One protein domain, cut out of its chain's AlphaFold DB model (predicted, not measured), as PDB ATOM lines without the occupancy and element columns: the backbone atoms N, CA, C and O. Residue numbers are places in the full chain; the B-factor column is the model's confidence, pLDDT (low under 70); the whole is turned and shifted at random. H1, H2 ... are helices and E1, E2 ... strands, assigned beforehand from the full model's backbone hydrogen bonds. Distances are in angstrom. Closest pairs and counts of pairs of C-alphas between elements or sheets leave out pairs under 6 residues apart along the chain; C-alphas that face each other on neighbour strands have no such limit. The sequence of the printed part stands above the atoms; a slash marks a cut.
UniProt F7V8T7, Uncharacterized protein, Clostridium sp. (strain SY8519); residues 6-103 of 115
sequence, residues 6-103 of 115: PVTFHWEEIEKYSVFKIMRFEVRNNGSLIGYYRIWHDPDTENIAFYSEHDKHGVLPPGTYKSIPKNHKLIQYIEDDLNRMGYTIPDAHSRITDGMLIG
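This is residues 6 to 103 of the 115 residues of an uncharacterized protein of Clostridium sp. (strain SY8519) (UniProt F7V8T7). One strongly twisted sheet of five strands forms a wall, and the helix H1 covers part of one face, over E3 and E4; the other face has no named helix over it. The short H2 packs on H1 away from the sheet, and the short H3, near the end of the printed part, sits by the start of H1 and only grazes the sheet. The printed part has 98 residues, with five named strands and then three named helices, in the order E1 E2 E3 E4 E5 H1 H2 H3; the class is mixed, helices and strands. The sheet is antiparallel throughout, in the order E1 - E2 - E3 - E4 - E5. The whole is compact, with a radius of gyration of the C-alphas of 12.6 A, and rounded, spanning 36 by 28 by 21 A.

The sheet holds E1, residues 8 to 16, E2, residues 21 to 29, E3, residues 32 to 41, E4, residues 46 to 51, and E5, residues 56 to 60. They form a meander, each strand the antiparallel neighbour of the one before, and each successive pair is a hairpin; E1 and E5 are the edge strands. Within hydrogen-bond range are N 10 and O 26 of E1 and E2 at 3.1 A, N 25 and O 37 of E2 and E3 at 2.9 A, N 38 and O 49 of E3 and E4 at 2.9 A, and N 50 and O 57 of E4 and E5 at 2.9 A. H1, residues 73 to 84, is on the sheet at a height over the sheet of 9.3 A, and makes two layers with it, a helix on one face of a sheet. It runs slantwise to the strands, only just, at 31 degrees to E3 on the local plane. The closest C-alphas of H1 and E5 are those of Tyr 77 and Val 59, 6.8 A apart. H2, residues 92 to 95, is not on the sheet but touches H1, the closest C-alphas being those of His 93 and Ile 75, 6.0 A apart. H3, residues 98 to 101, touches H1 at its residues 73 to 75 alone, the closest C-alphas being those of Asp 98 and Leu 74, 5.6 A apart. H3 only grazes the sheet, with C-alphas of Leu 101 and Met 23 in E2 7.1 A apart. H2 and H3 are apart. In H1 every O i to N i+4 pair is within hydrogen-bond range; H2 and H3 are too short for such a pair.

E3 is the longest strand by residues, 26.8 A from first to last C-alpha; E2 measures 26.3 A, E1 24.4 A, E4 16.6 A and E5 12.7 A. E1 begins at C-alpha 8, at (152.784, 106.249, 183.646). H1 measures 17.0 A and begins at C-alpha 73, at (161.675, 104.208, 166.878). H3 ends at C-alpha 101, at (153.233, 109.691, 169.460).

The two C-alphas farthest apart are those of Ser 18 and Gly 86, at 37.2 A. The printed part has no cut. The link from E5 to H1, residues 61 to 72, is long. The mean pLDDT of the printed part is 90.3, and no printed residue is under 70.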
ATOM      1  N   PRO A   6     159.115 102.199 187.219       91.56
ATOM      2  CA  PRO A   6     158.071 102.265 186.207       91.56
ATOM      3  C   PRO A   6     157.389 103.638 186.228       91.56
ATOM      4  O   PRO A   6     157.212 104.244 187.292       91.56
ATOM      5  N   VAL A   7     157.002 104.128 185.053       90.31
ATOM      6  CA  VAL A   7     156.265 105.388 184.891       90.31
ATOM      7  C   VAL A   7     154.935 105.165 184.182       90.31
ATOM      8  O   VAL A   7     154.767 104.216 183.417       90.31
ATOM      9  N   THR A   8     153.996 106.064 184.442       88.62
ATOM     10  CA  THR A   8     152.784 106.249 183.646       88.62
ATOM     11  C   THR A   8     152.927 107.505 182.797       88.62
ATOM     12  O   THR A   8     153.829 108.319 183.017       88.62
ATOM     13  N   PHE A   9     152.055 107.667 181.810       86.88
ATOM     14  CA  PHE A   9     152.097 108.815 180.916       86.88
ATOM     15  C   PHE A   9     150.694 109.332 180.628       86.88
ATOM     16  O   PHE A   9     149.705 108.612 180.750       86.88
ATOM     17  N   HIS A  10     150.644 110.596 180.233       87.12
ATOM     18  CA  HIS A  10     149.469 111.228 179.657       87.12
ATOM     19  C   HIS A  10     149.889 111.859 178.331       87.12
ATOM     20  O   HIS A  10     150.984 112.414 178.214       87.12
ATOM     21  N   TRP A  11     149.032 111.737 177.327       88.44
ATOM     22  CA  TRP A  11     149.321 112.180 175.975       88.44
ATOM     23  C   TRP A  11     148.242 113.141 175.494       88.44
ATOM     24  O   TRP A  11     147.057 112.819 175.554       88.44
ATOM     25  N   GLU A  12     148.668 114.293 174.984       88.56
ATOM     26  CA  GLU A  12     147.773 115.335 174.485       88.56
ATOM     27  C   GLU A  12     148.365 116.064 173.266       88.56
ATOM     28  O   GLU A  12     149.580 116.240 173.134       88.56
ATOM     29  N   GLU A  13     147.494 116.497 172.352       90.44
ATOM     30  CA  GLU A  13     147.836 117.442 171.279       90.44
ATOM     31  C   GLU A  13     147.767 118.856 171.871       90.44
ATOM     32  O   GLU A  13     146.678 119.329 172.188       90.44
ATOM     33  N   ILE A  14     148.911 119.529 172.038       90.75
ATOM     34  CA  ILE A  14     148.956 120.857 172.678       90.75
ATOM     35  C   ILE A  14     148.893 122.006 171.673       90.75
ATOM     36  O   ILE A  14     148.412 123.087 172.001       90.75
ATOM     37  N   GLU A  15     149.367 121.790 170.444       89.50
ATOM     38  CA  GLU A  15     149.296 122.780 169.369       89.50
ATOM     39  C   GLU A  15     149.075 122.103 168.015       89.50
ATOM     40  O   GLU A  15     149.673 121.068 167.712       89.50
ATOM     41  N   LYS A  16     148.252 122.729 167.167       86.44
ATOM     42  CA  LYS A  16     147.974 122.257 165.811       86.44
ATOM     43  C   LYS A  16     147.861 123.408 164.822       86.44
ATOM     44  O   LYS A  16     147.027 124.299 164.960       86.44
ATOM     45  N   TYR A  17     148.656 123.305 163.770       84.38
ATOM     46  CA  TYR A  17     148.676 124.179 162.607       84.38
ATOM     47  C   TYR A  17     148.421 123.340 161.348       84.38
ATOM     48  O   TYR A  17     148.356 122.111 161.402       84.38
ATOM     49  N   SER A  18     148.263 123.986 160.190       80.75
ATOM     50  CA  SER A  18     147.851 123.310 158.948       80.75
ATOM     51  C   SER A  18     148.749 122.141 158.525       80.75
ATOM     52  O   SER A  18     148.254 121.207 157.903       80.75
ATOM     53  N   VAL A  19     150.042 122.181 158.851       82.94
ATOM     54  CA  VAL A  19     151.032 121.158 158.459       82.94
ATOM     55  C   VAL A  19     151.920 120.706 159.615       82.94
ATOM     56  O   VAL A  19     152.867 119.962 159.407       82.94
ATOM     57  N   PHE A  20     151.650 121.185 160.824       85.94
ATOM     58  CA  PHE A  20     152.554 121.039 161.953       85.94
ATOM     59  C   PHE A  20     151.752 120.815 163.231       85.94
ATOM     60  O   PHE A  20     150.713 121.450 163.434       85.94
ATOM     61  N   LYS A  21     152.224 119.913 164.085       90.38
ATOM     62  CA  LYS A  21     151.613 119.609 165.379       90.38
ATOM     63  C   LYS A  21     152.671 119.515 166.461       90.38
ATOM     64  O   LYS A  21     153.796 119.093 166.203       90.38
ATOM     65  N   ILE A  22     152.281 119.848 167.684       92.94
ATOM     66  CA  ILE A  22     153.077 119.562 168.871       92.94
ATOM     67  C   ILE A  22     152.267 118.653 169.772       92.94
ATOM     68  O   ILE A  22     151.170 119.000 170.213       92.94
ATOM     69  N   MET A  23     152.855 117.504 170.062       93.62
ATOM     70  CA  MET A  23     152.316 116.528 170.989       93.62
ATOM     71  C   MET A  23     153.080 116.628 172.300       93.62
ATOM     72  O   MET A  23     154.299 116.844 172.308       93.62
ATOM     73  N   ARG A  24     152.375 116.463 173.412       94.00
ATOM     74  CA  ARG A  24     152.967 116.368 174.740       94.00
ATOM     75  C   ARG A  24     152.772 114.963 175.273       94.00
ATOM     76  O   ARG A  24     151.656 114.465 175.318       94.00
ATOM     77  N   PHE A  25     153.872 114.349 175.682       92.88
ATOM     78  CA  PHE A  25     153.902 113.051 176.342       92.88
ATOM     79  C   PHE A  25     154.405 113.269 177.771       92.88
ATOM     80  O   PHE A  25     155.611 113.325 178.020       92.88
ATOM     81  N   GLU A  26     153.480 113.523 178.697       94.00
ATOM     82  CA  GLU A  26     153.769 113.672 180.123       94.00
ATOM     83  C   GLU A  26     154.238 112.355 180.721       94.00
ATOM     84  O   GLU A  26     153.678 111.310 180.417       94.00
ATOM     85  N   VAL A  27     155.206 112.416 181.629       92.50
ATOM     86  CA  VAL A  27     155.748 111.256 182.334       92.50
ATOM     87  C   VAL A  27     155.577 111.438 183.833       92.50
ATOM     88  O   VAL A  27     155.995 112.446 184.413       92.50
ATOM     89  N   ARG A  28     154.974 110.440 184.477       92.94
ATOM     90  CA  ARG A  28     154.633 110.451 185.899       92.94
ATOM     91  C   ARG A  28     155.169 109.214 186.601       92.94
ATOM     92  O   ARG A  28     155.076 108.106 186.090       92.94
ATOM     93  N   ASN A  29     155.673 109.379 187.817       91.69
ATOM     94  CA  ASN A  29     156.012 108.266 188.702       91.69
ATOM     95  C   ASN A  29     155.192 108.389 189.979       91.69
ATOM     96  O   ASN A  29     155.223 109.426 190.637       91.69
ATOM     97  N   ASN A  30     154.428 107.342 190.301       88.50
ATOM     98  CA  ASN A  30     153.528 107.321 191.458       88.50
ATOM     99  C   ASN A  30     152.590 108.549 191.527       88.50
ATOM    100  O   ASN A  30     152.332 109.084 192.600       88.50
ATOM    101  N   GLY A  31     152.111 109.024 190.370       86.25
ATOM    102  CA  GLY A  31     151.221 110.188 190.244       86.25
ATOM    103  C   GLY A  31     151.924 111.552 190.158       86.25
ATOM    104  O   GLY A  31     151.333 112.507 189.645       86.25
ATOM    105  N   SER A  32     153.190 111.652 190.570       90.94
ATOM    106  CA  SER A  32     153.981 112.885 190.486       90.94
ATOM    107  C   SER A  32     154.561 113.088 189.087       90.94
ATOM    108  O   SER A  32     155.139 112.164 188.515       90.94
ATOM    109  N   LEU A  33     154.428 114.303 188.542       92.56
ATOM    110  CA  LEU A  33     155.025 114.686 187.261       92.56
ATOM    111  C   LEU A  33     156.552 114.728 187.386       92.56
ATOM    112  O   LEU A  33     157.079 115.462 188.216       92.56
ATOM    113  N   ILE A  34     157.245 113.962 186.546       93.56
ATOM    114  CA  ILE A  34     158.710 114.007 186.423       93.56
ATOM    115  C   ILE A  34     159.109 115.005 185.340       93.56
ATOM    116  O   ILE A  34     160.083 115.737 185.475       93.56
ATOM    117  N   GLY A  35     158.340 115.036 184.257       95.75
ATOM    118  CA  GLY A  35     158.571 115.901 183.116       95.75
ATOM    119  C   GLY A  35     157.668 115.505 181.962       95.75
ATOM    120  O   GLY A  35     156.721 114.735 182.127       95.75
ATOM    121  N   TYR A  36     157.935 116.047 180.787       96.31
ATOM    122  CA  TYR A  36     157.202 115.726 179.577       96.31
ATOM    123  C   TYR A  36     158.097 115.858 178.353       96.31
ATOM    124  O   TYR A  36     158.974 116.723 178.286       96.31
ATOM    125  N   TYR A  37     157.827 115.030 177.353       96.31
ATOM    126  CA  TYR A  37     158.400 115.187 176.029       96.31
ATOM    127  C   TYR A  37     157.492 116.079 175.195       96.31
ATOM    128  O   TYR A  37     156.273 115.903 175.187       96.31
ATOM    129  N   ARG A  38     158.087 117.033 174.483       95.94
ATOM    130  CA  ARG A  38     157.444 117.669 173.336       95.94
ATOM    131  C   ARG A  38     157.920 116.966 172.082       95.94
ATOM    132  O   ARG A  38     159.124 116.783 171.898       95.94
ATOM    133  N   ILE A  39     156.963 116.575 171.253       94.94
ATOM    134  CA  ILE A  39     157.198 115.916 169.977       94.94
ATOM    135  C   ILE A  39     156.649 116.850 168.912       94.94
ATOM    136  O   ILE A  39     155.441 117.079 168.824       94.94
ATOM    137  N   TRP A  40     157.561 117.438 168.153       93.50
ATOM    138  CA  TRP A  40     157.246 118.288 167.018       93.50
ATOM    139  C   TRP A  40     157.076 117.384 165.816       93.50
ATOM    140  O   TRP A  40     158.023 116.694 165.440       93.50
ATOM    141  N   HIS A  41     155.875 117.394 165.256       89.94
ATOM    142  CA  HIS A  41     155.561 116.696 164.029       89.94
ATOM    143  C   HIS A  41     155.424 117.704 162.895       89.94
ATOM    144  O   HIS A  41     154.501 118.528 162.905       89.94
ATOM    145  N   ASP A  42     156.334 117.635 161.930       85.75
ATOM    146  CA  ASP A  42     156.288 118.400 160.689       85.75
ATOM    147  C   ASP A  42     156.276 117.447 159.469       85.75
ATOM    148  O   ASP A  42     156.446 116.234 159.618       85.75
ATOM    149  N   PRO A  43     155.993 117.931 158.245       80.75
ATOM    150  CA  PRO A  43     155.857 117.055 157.080       80.75
ATOM    151  C   PRO A  43     157.150 116.332 156.690       80.75
ATOM    152  O   PRO A  43     157.100 115.310 155.994       80.75
ATOM    153  N   ASP A  44     158.301 116.853 157.100       84.75
ATOM    154  CA  ASP A  44     159.616 116.438 156.639       84.75
ATOM    155  C   ASP A  44     160.391 115.679 157.721       84.75
ATOM    156  O   ASP A  44     161.162 114.773 157.391       84.75
ATOM    157  N   THR A  45     160.192 116.013 158.997       86.44
ATOM    158  CA  THR A  45     161.019 115.559 160.117       86.44
ATOM    159  C   THR A  45     160.256 115.553 161.437       86.44
ATOM    160  O   THR A  45     159.321 116.326 161.622       86.44
ATOM    161  N   GLU A  46     160.728 114.746 162.392       90.81
ATOM    162  CA  GLU A  46     160.306 114.877 163.785       90.81
ATOM    163  C   GLU A  46     161.451 115.378 164.667       90.81
ATOM    164  O   GLU A  46     162.627 115.088 164.430       90.81
ATOM    165  N   ASN A  47     161.094 116.073 165.742       93.81
ATOM    166  CA  ASN A  47     162.017 116.480 166.796       93.81
ATOM    167  C   ASN A  47     161.420 116.105 168.157       93.81
ATOM    168  O   ASN A  47     160.205 116.190 168.350       93.81
ATOM    169  N   ILE A  48     162.270 115.684 169.094       95.56
ATOM    170  CA  ILE A  48     161.881 115.356 170.468       95.56
ATOM    171  C   ILE A  48     162.794 116.098 171.440       95.56
ATOM    172  O   ILE A  48     164.023 116.036 171.341       95.56
ATOM    173  N   ALA A  49     162.193 116.733 172.440       96.81
ATOM    174  CA  ALA A  49     162.912 117.313 173.566       96.81
ATOM    175  C   ALA A  49     162.152 117.087 174.870       96.81
ATOM    176  O   ALA A  49     160.919 117.127 174.904       96.81
ATOM    177  N   PHE A  50     162.909 116.870 175.935       97.44
ATOM    178  CA  PHE A  50     162.410 116.678 177.284       97.44
ATOM    179  C   PHE A  50     162.396 117.999 178.055       97.44
ATOM    180  O   PHE A  50     163.269 118.855 177.880       97.44
ATOM    181  N   TYR A  51     161.395 118.153 178.918       97.38
ATOM    182  CA  TYR A  51     161.215 119.303 179.792       97.38
ATOM    183  C   TYR A  51     160.752 118.843 181.172       97.38
ATOM    184  O   TYR A  51     159.780 118.100 181.302       97.38
ATOM    185  N   SER A  52     161.386 119.368 182.208       95.06
ATOM    186  CA  SER A  52     160.981 119.230 183.603       95.06
ATOM    187  C   SER A  52     161.229 120.544 184.348       95.06
ATOM    188  O   SER A  52     161.651 121.537 183.754       95.06
ATOM    189  N   GLU A  53     160.966 120.565 185.653       91.44
ATOM    190  CA  GLU A  53     161.293 121.715 186.503       91.44
ATOM    191  C   GLU A  53     162.811 121.934 186.642       91.44
ATOM    192  O   GLU A  53     163.263 123.063 186.830       91.44
ATOM    193  N   HIS A  54     163.607 120.867 186.533       90.62
ATOM    194  CA  HIS A  54     165.039 120.887 186.850       90.62
ATOM    195  C   HIS A  54     165.951 120.628 185.649       90.62
ATOM    196  O   HIS A  54     167.148 120.892 185.735       90.62
ATOM    197  N   ASP A  55     165.404 120.126 184.544       92.38
ATOM    198  CA  ASP A  55     166.170 119.724 183.370       92.38
ATOM    199  C   ASP A  55     165.401 119.958 182.065       92.38
ATOM    200  O   ASP A  55     164.170 119.843 182.004       92.38
ATOM    201  N   LYS A  56     166.149 120.284 181.013       95.75
ATOM    202  CA  LYS A  56     165.664 120.435 179.647       95.75
ATOM    203  C   LYS A  56     166.774 120.061 178.677       95.75
ATOM    204  O   LYS A  56     167.797 120.745 178.598       95.75
ATOM    205  N   HIS A  57     166.497 119.090 177.818       96.00
ATOM    206  CA  HIS A  57     167.452 118.628 176.817       96.00
ATOM    207  C   HIS A  57     166.773 118.138 175.543       96.00
ATOM    208  O   HIS A  57     165.601 117.765 175.520       96.00
ATOM    209  N   GLY A  58     167.532 118.173 174.449       94.38
ATOM    210  CA  GLY A  58     167.128 117.563 173.188       94.38
ATOM    211  C   GLY A  58     167.382 116.060 173.220       94.38
ATOM    212  O   GLY A  58     168.446 115.623 173.653       94.38
ATOM    213  N   VAL A  59     166.414 115.291 172.736       94.81
ATOM    214  CA  VAL A  59     166.479 113.827 172.634       94.81
ATOM    215  C   VAL A  59     166.768 113.425 171.190       94.81
ATOM    216  O   VAL A  59     167.608 112.567 170.933       94.81
ATOM    217  N   LEU A  60     166.111 114.093 170.239       93.56
ATOM    218  CA  LEU A  60     166.219 113.823 168.811       93.56
ATOM    219  C   LEU A  60     166.233 115.150 168.035       93.56
ATOM    220  O   LEU A  60     165.193 115.798 167.980       93.56
ATOM    221  N   PRO A  61     167.360 115.573 167.434       85.94
ATOM    222  CA  PRO A  61     167.427 116.831 166.690       85.94
ATOM    223  C   PRO A  61     166.560 116.840 165.412       85.94
ATOM    224  O   PRO A  61     166.388 115.785 164.796       85.94
ATOM    225  N   PRO A  62     166.103 118.017 164.936       83.19
ATOM    226  CA  PRO A  62     165.386 118.140 163.665       83.19
ATOM    227  C   PRO A  62     166.155 117.536 162.484       83.19
ATOM    228  O   PRO A  62     167.381 117.637 162.413       83.19
ATOM    229  N   GLY A  63     165.434 116.930 161.539       85.25
ATOM    230  CA  GLY A  63     166.026 116.361 160.320       85.25
ATOM    231  C   GLY A  63     166.788 115.050 160.497       85.25
ATOM    232  O   GLY A  63     167.304 114.518 159.517       85.25
ATOM    233  N   THR A  64     166.857 114.501 161.711       87.31
ATOM    234  CA  THR A  64     167.553 113.229 161.963       87.31
ATOM    235  C   THR A  64     166.661 112.008 161.766       87.31
ATOM    236  O   THR A  64     167.159 110.907 161.523       87.31
ATOM    237  N   TYR A  65     165.342 112.187 161.839       90.62
ATOM    238  CA  TYR A  65     164.384 111.102 161.718       90.62
ATOM    239  C   TYR A  65     163.026 111.611 161.230       90.62
ATOM    240  O   TYR A  65     162.625 112.733 161.531       90.62
ATOM    241  N   LYS A  66     162.321 110.752 160.492       91.06
ATOM    242  CA  LYS A  66     160.937 110.945 160.063       91.06
ATOM    243  C   LYS A  66     160.122 109.736 160.493       91.06
ATOM    244  O   LYS A  66     160.514 108.598 160.218       91.06
ATOM    245  N   SER A  67     159.004 109.991 161.155       87.75
ATOM    246  CA  SER A  67     158.161 108.951 161.727       87.75
ATOM    247  C   SER A  67     157.464 108.123 160.671       87.75
ATOM    248  O   SER A  67     157.015 108.617 159.637       87.75
ATOM    249  N   ILE A  68     157.326 106.836 160.973       89.56
ATOM    250  CA  ILE A  68     156.522 105.909 160.182       89.56
ATOM    251  C   ILE A  68     155.434 105.380 161.114       89.56
ATOM    252  O   ILE A  68     155.789 104.770 162.117       89.56
ATOM    253  N   PRO A  69     154.133 105.540 160.801       84.00
ATOM    254  CA  PRO A  69     153.055 105.313 161.762       84.00
ATOM    255  C   PRO A  69     153.093 103.986 162.520       84.00
ATOM    256  O   PRO A  69     152.786 103.981 163.697       84.00
ATOM    257  N   LYS A  70     153.538 102.888 161.891       87.75
ATOM    258  CA  LYS A  70     153.631 101.544 162.503       87.75
ATOM    259  C   LYS A  70     155.014 101.178 163.052       87.75
ATOM    260  O   LYS A  70     155.283 100.009 163.307       87.75
ATOM    261  N   ASN A  71     155.926 102.137 163.124       90.25
ATOM    262  CA  ASN A  71     157.261 101.935 163.665       90.25
ATOM    263  C   ASN A  71     157.275 102.244 165.169       90.25
ATOM    264  O   ASN A  71     156.316 102.802 165.688       90.25
ATOM    265  N   HIS A  72     158.354 101.878 165.854       90.75
ATOM    266  CA  HIS A  72     158.516 102.053 167.302       90.75
ATOM    267  C   HIS A  72     159.807 102.813 167.643       90.75
ATOM    268  O   HIS A  72     160.350 102.684 168.736       90.75
ATOM    269  N   LYS A  73     160.362 103.575 166.695       91.62
ATOM    270  CA  LYS A  73     161.675 104.208 166.878       91.62
ATOM    271  C   LYS A  73     161.602 105.480 167.712       91.62
ATOM    272  O   LYS A  73     162.524 105.729 168.480       91.62
ATOM    273  N   LEU A  74     160.531 106.272 167.604       92.50
ATOM    274  CA  LEU A  74     160.387 107.454 168.459       92.50
ATOM    275  C   LEU A  74     160.300 107.057 169.932       92.50
ATOM    276  O   LEU A  74     160.950 107.680 170.769       92.50
ATOM    277  N   ILE A  75     159.532 106.005 170.242       92.50
ATOM    278  CA  ILE A  75     159.421 105.535 171.623       92.50
ATOM    279  C   ILE A  75     160.743 104.959 172.135       92.50
ATOM    280  O   ILE A  75     161.067 105.184 173.292       92.50
ATOM    281  N   GLN A  76     161.550 104.319 171.284       92.69
ATOM    282  CA  GLN A  76     162.892 103.863 171.669       92.69
ATOM    283  C   GLN A  76     163.796 105.023 172.103       92.69
ATOM    284  O   GLN A  76     164.471 104.912 173.121       92.69
ATOM    285  N   TYR A  77     163.776 106.160 171.396       94.25
ATOM    286  CA  TYR A  77     164.543 107.339 171.822       94.25
ATOM    287  C   TYR A  77     164.079 107.879 173.181       94.25
ATOM    288  O   TYR A  77     164.904 108.286 173.996       94.25
ATOM    289  N   ILE A  78     162.768 107.867 173.431       94.50
ATOM    290  CA  ILE A  78     162.181 108.266 174.717       94.50
ATOM    291  C   ILE A  78     162.555 107.266 175.824       94.50
ATOM    292  O   ILE A  78     162.935 107.682 176.914       94.50
ATOM    293  N   GLU A  79     162.485 105.958 175.566       92.62
ATOM    294  CA  GLU A  79     162.879 104.916 176.523       92.62
ATOM    295  C   GLU A  79     164.363 105.008 176.880       92.62
ATOM    296  O   GLU A  79     164.703 104.968 178.058       92.62
ATOM    297  N   ASP A  80     165.249 105.162 175.894       94.00
ATOM    298  CA  ASP A  80     166.689 105.298 176.129       94.00
ATOM    299  C   ASP A  80     167.009 106.519 176.997       94.00
ATOM    300  O   ASP A  80     167.886 106.459 177.865       94.00
ATOM    301  N   ASP A  81     166.287 107.617 176.788       95.50
ATOM    302  CA  ASP A  81     166.395 108.828 177.591       95.50
ATOM    303  C   ASP A  81     165.861 108.626 179.023       95.50
ATOM    304  O   ASP A  81     166.559 108.915 179.998       95.50
ATOM    305  N   LEU A  82     164.677 108.024 179.179       93.75
ATOM    306  CA  LEU A  82     164.096 107.685 180.485       93.75
ATOM    307  C   LEU A  82     164.972 106.722 181.284       93.75
ATOM    308  O   LEU A  82     165.185 106.932 182.481       93.75
ATOM    309  N   ASN A  83     165.530 105.707 180.626       94.00
ATOM    310  CA  ASN A  83     166.405 104.720 181.245       94.00
ATOM    311  C   ASN A  83     167.654 105.391 181.838       94.00
ATOM    312  O   ASN A  83     168.081 105.024 182.934       94.00
ATOM    313  N   ARG A  84     168.208 106.416 181.171       93.69
ATOM    314  CA  ARG A  84     169.330 107.221 181.700       93.69
ATOM    315  C   ARG A  84     168.940 108.030 182.935       93.69
ATOM    316  O   ARG A  84     169.778 108.227 183.811       93.69
ATOM    317  N   MET A  85     167.679 108.445 183.030       93.06
ATOM    318  CA  MET A  85     167.110 109.115 184.206       93.06
ATOM    319  C   MET A  85     166.658 108.135 185.310       93.06
ATOM    320  O   MET A  85     166.211 108.565 186.372       93.06
ATOM    321  N   GLY A  86     166.797 106.820 185.102       93.94
ATOM    322  CA  GLY A  86     166.417 105.789 186.074       93.94
ATOM    323  C   GLY A  86     164.937 105.387 186.032       93.94
ATOM    324  O   GLY A  86     164.438 104.780 186.984       93.94
ATOM    325  N   TYR A  87     164.244 105.709 184.943       93.50
ATOM    326  CA  TYR A  87     162.835 105.400 184.711       93.50
ATOM    327  C   TYR A  87     162.664 104.412 183.560       93.50
ATOM    328  O   TYR A  87     163.542 104.279 182.719       93.50
ATOM    329  N   THR A  88     161.530 103.720 183.509       91.69
ATOM    330  CA  THR A  88     161.196 102.828 182.393       91.69
ATOM    331  C   THR A  88     159.703 102.853 182.106       91.69
ATOM    332  O   THR A  88     158.896 102.988 183.028       91.69
ATOM    333  N   ILE A  89     159.332 102.700 180.837       86.88
ATOM    334  CA  ILE A  89     157.949 102.483 180.422       86.88
ATOM    335  C   ILE A  89     157.816 100.983 180.115       86.88
ATOM    336  O   ILE A  89     158.379 100.521 179.124       86.88
ATOM    337  N   PRO A  90     157.108 100.195 180.941       79.69
ATOM    338  CA  PRO A  90     156.929  98.774 180.665       79.69
ATOM    339  C   PRO A  90     156.260  98.551 179.301       79.69
ATOM    340  O   PRO A  90     155.228  99.153 179.007       79.69
ATOM    341  N   ASP A  91     156.850  97.681 178.478       79.25
ATOM    342  CA  ASP A  91     156.329  97.260 177.169       79.25
ATOM    343  C   ASP A  91     156.118  98.390 176.134       79.25
ATOM    344  O   ASP A  91     155.349  98.231 175.182       79.25
ATOM    345  N   ALA A  92     156.790  99.537 176.268       78.06
ATOM    346  CA  ALA A  92     156.523 100.695 175.412       78.06
ATOM    347  C   ALA A  92     156.906 100.456 173.948       78.06
ATOM    348  O   ALA A  92     156.078 100.664 173.061       78.06
ATOM    349  N   HIS A  93     158.115  99.951 173.679       76.31
ATOM    350  CA  HIS A  93     158.581  99.660 172.315       76.31
ATOM    351  C   HIS A  93     157.789  98.570 171.580       76.31
ATOM    352  O   HIS A  93     157.978  98.406 170.378       76.31
ATOM    353  N   SER A  94     156.940  97.801 172.268       78.81
ATOM    354  CA  SER A  94     156.087  96.786 171.635       78.81
ATOM    355  C   SER A  94     154.645  97.257 171.428       78.81
ATOM    356  O   SER A  94     153.910  96.646 170.653       78.81
ATOM    357  N   ARG A  95     154.233  98.349 172.088       82.50
ATOM    358  CA  ARG A  95     152.840  98.826 172.106       82.50
ATOM    359  C   ARG A  95     152.651 100.225 171.536       82.50
ATOM    360  O   ARG A  95     151.629 100.476 170.903       82.50
ATOM    361  N   ILE A  96     153.605 101.125 171.760       88.62
ATOM    362  CA  ILE A  96     153.519 102.523 171.338       88.62
ATOM    363  C   ILE A  96     154.148 102.653 169.965       88.62
ATOM    364  O   ILE A  96     155.341 102.397 169.792       88.62
ATOM    365  N   THR A  97     153.350 103.062 168.991       91.88
ATOM    366  CA  THR A  97     153.846 103.352 167.653       91.88
ATOM    367  C   THR A  97     154.228 104.825 167.517       91.88
ATOM    368  O   THR A  97     153.738 105.687 168.252       91.88
ATOM    369  N   ASP A  98     155.073 105.147 166.539       92.69
ATOM    370  CA  ASP A  98     155.369 106.536 166.192       92.69
ATOM    371  C   ASP A  98     154.072 107.278 165.840       92.69
ATOM    372  O   ASP A  98     153.901 108.425 166.239       92.69
ATOM    373  N   GLY A  99     153.137 106.609 165.149       91.00
ATOM    374  CA  GLY A  99     151.852 107.176 164.745       91.00
ATOM    375  C   GLY A  99     150.995 107.629 165.925       91.00
ATOM    376  O   GLY A  99     150.313 108.654 165.825       91.00
ATOM    377  N   MET A 100     151.056 106.909 167.047       91.44
ATOM    378  CA  MET A 100     150.427 107.332 168.298       91.44
ATOM    379  C   MET A 100     151.122 108.577 168.857       91.44
ATOM    380  O   MET A 100     150.464 109.563 169.173       91.44
ATOM    381  N   LEU A 101     152.456 108.580 168.908       91.88
ATOM    382  CA  LEU A 101     153.233 109.691 169.460       91.88
ATOM    383  C   LEU A 101     153.059 111.004 168.685       91.88
ATOM    384  O   LEU A 101     152.980 112.053 169.323       91.88
ATOM    385  N   ILE A 102     152.939 110.955 167.353       91.62
ATOM    386  CA  ILE A 102     152.726 112.135 166.489       91.62
ATOM    387  C   ILE A 102     151.243 112.489 166.258       91.62
ATOM    388  O   ILE A 102     150.929 113.424 165.520       91.62
ATOM    389  N   GLY A 103     150.305 111.743 166.854       87.31
ATOM    390  CA  GLY A 103     148.868 112.032 166.761       87.31
ATOM    391  C   GLY A 103     148.235 111.777 165.399       87.31
ATOM    392  O   GLY A 103     147.273 112.459 165.025       87.31
TER     393      GLY A 103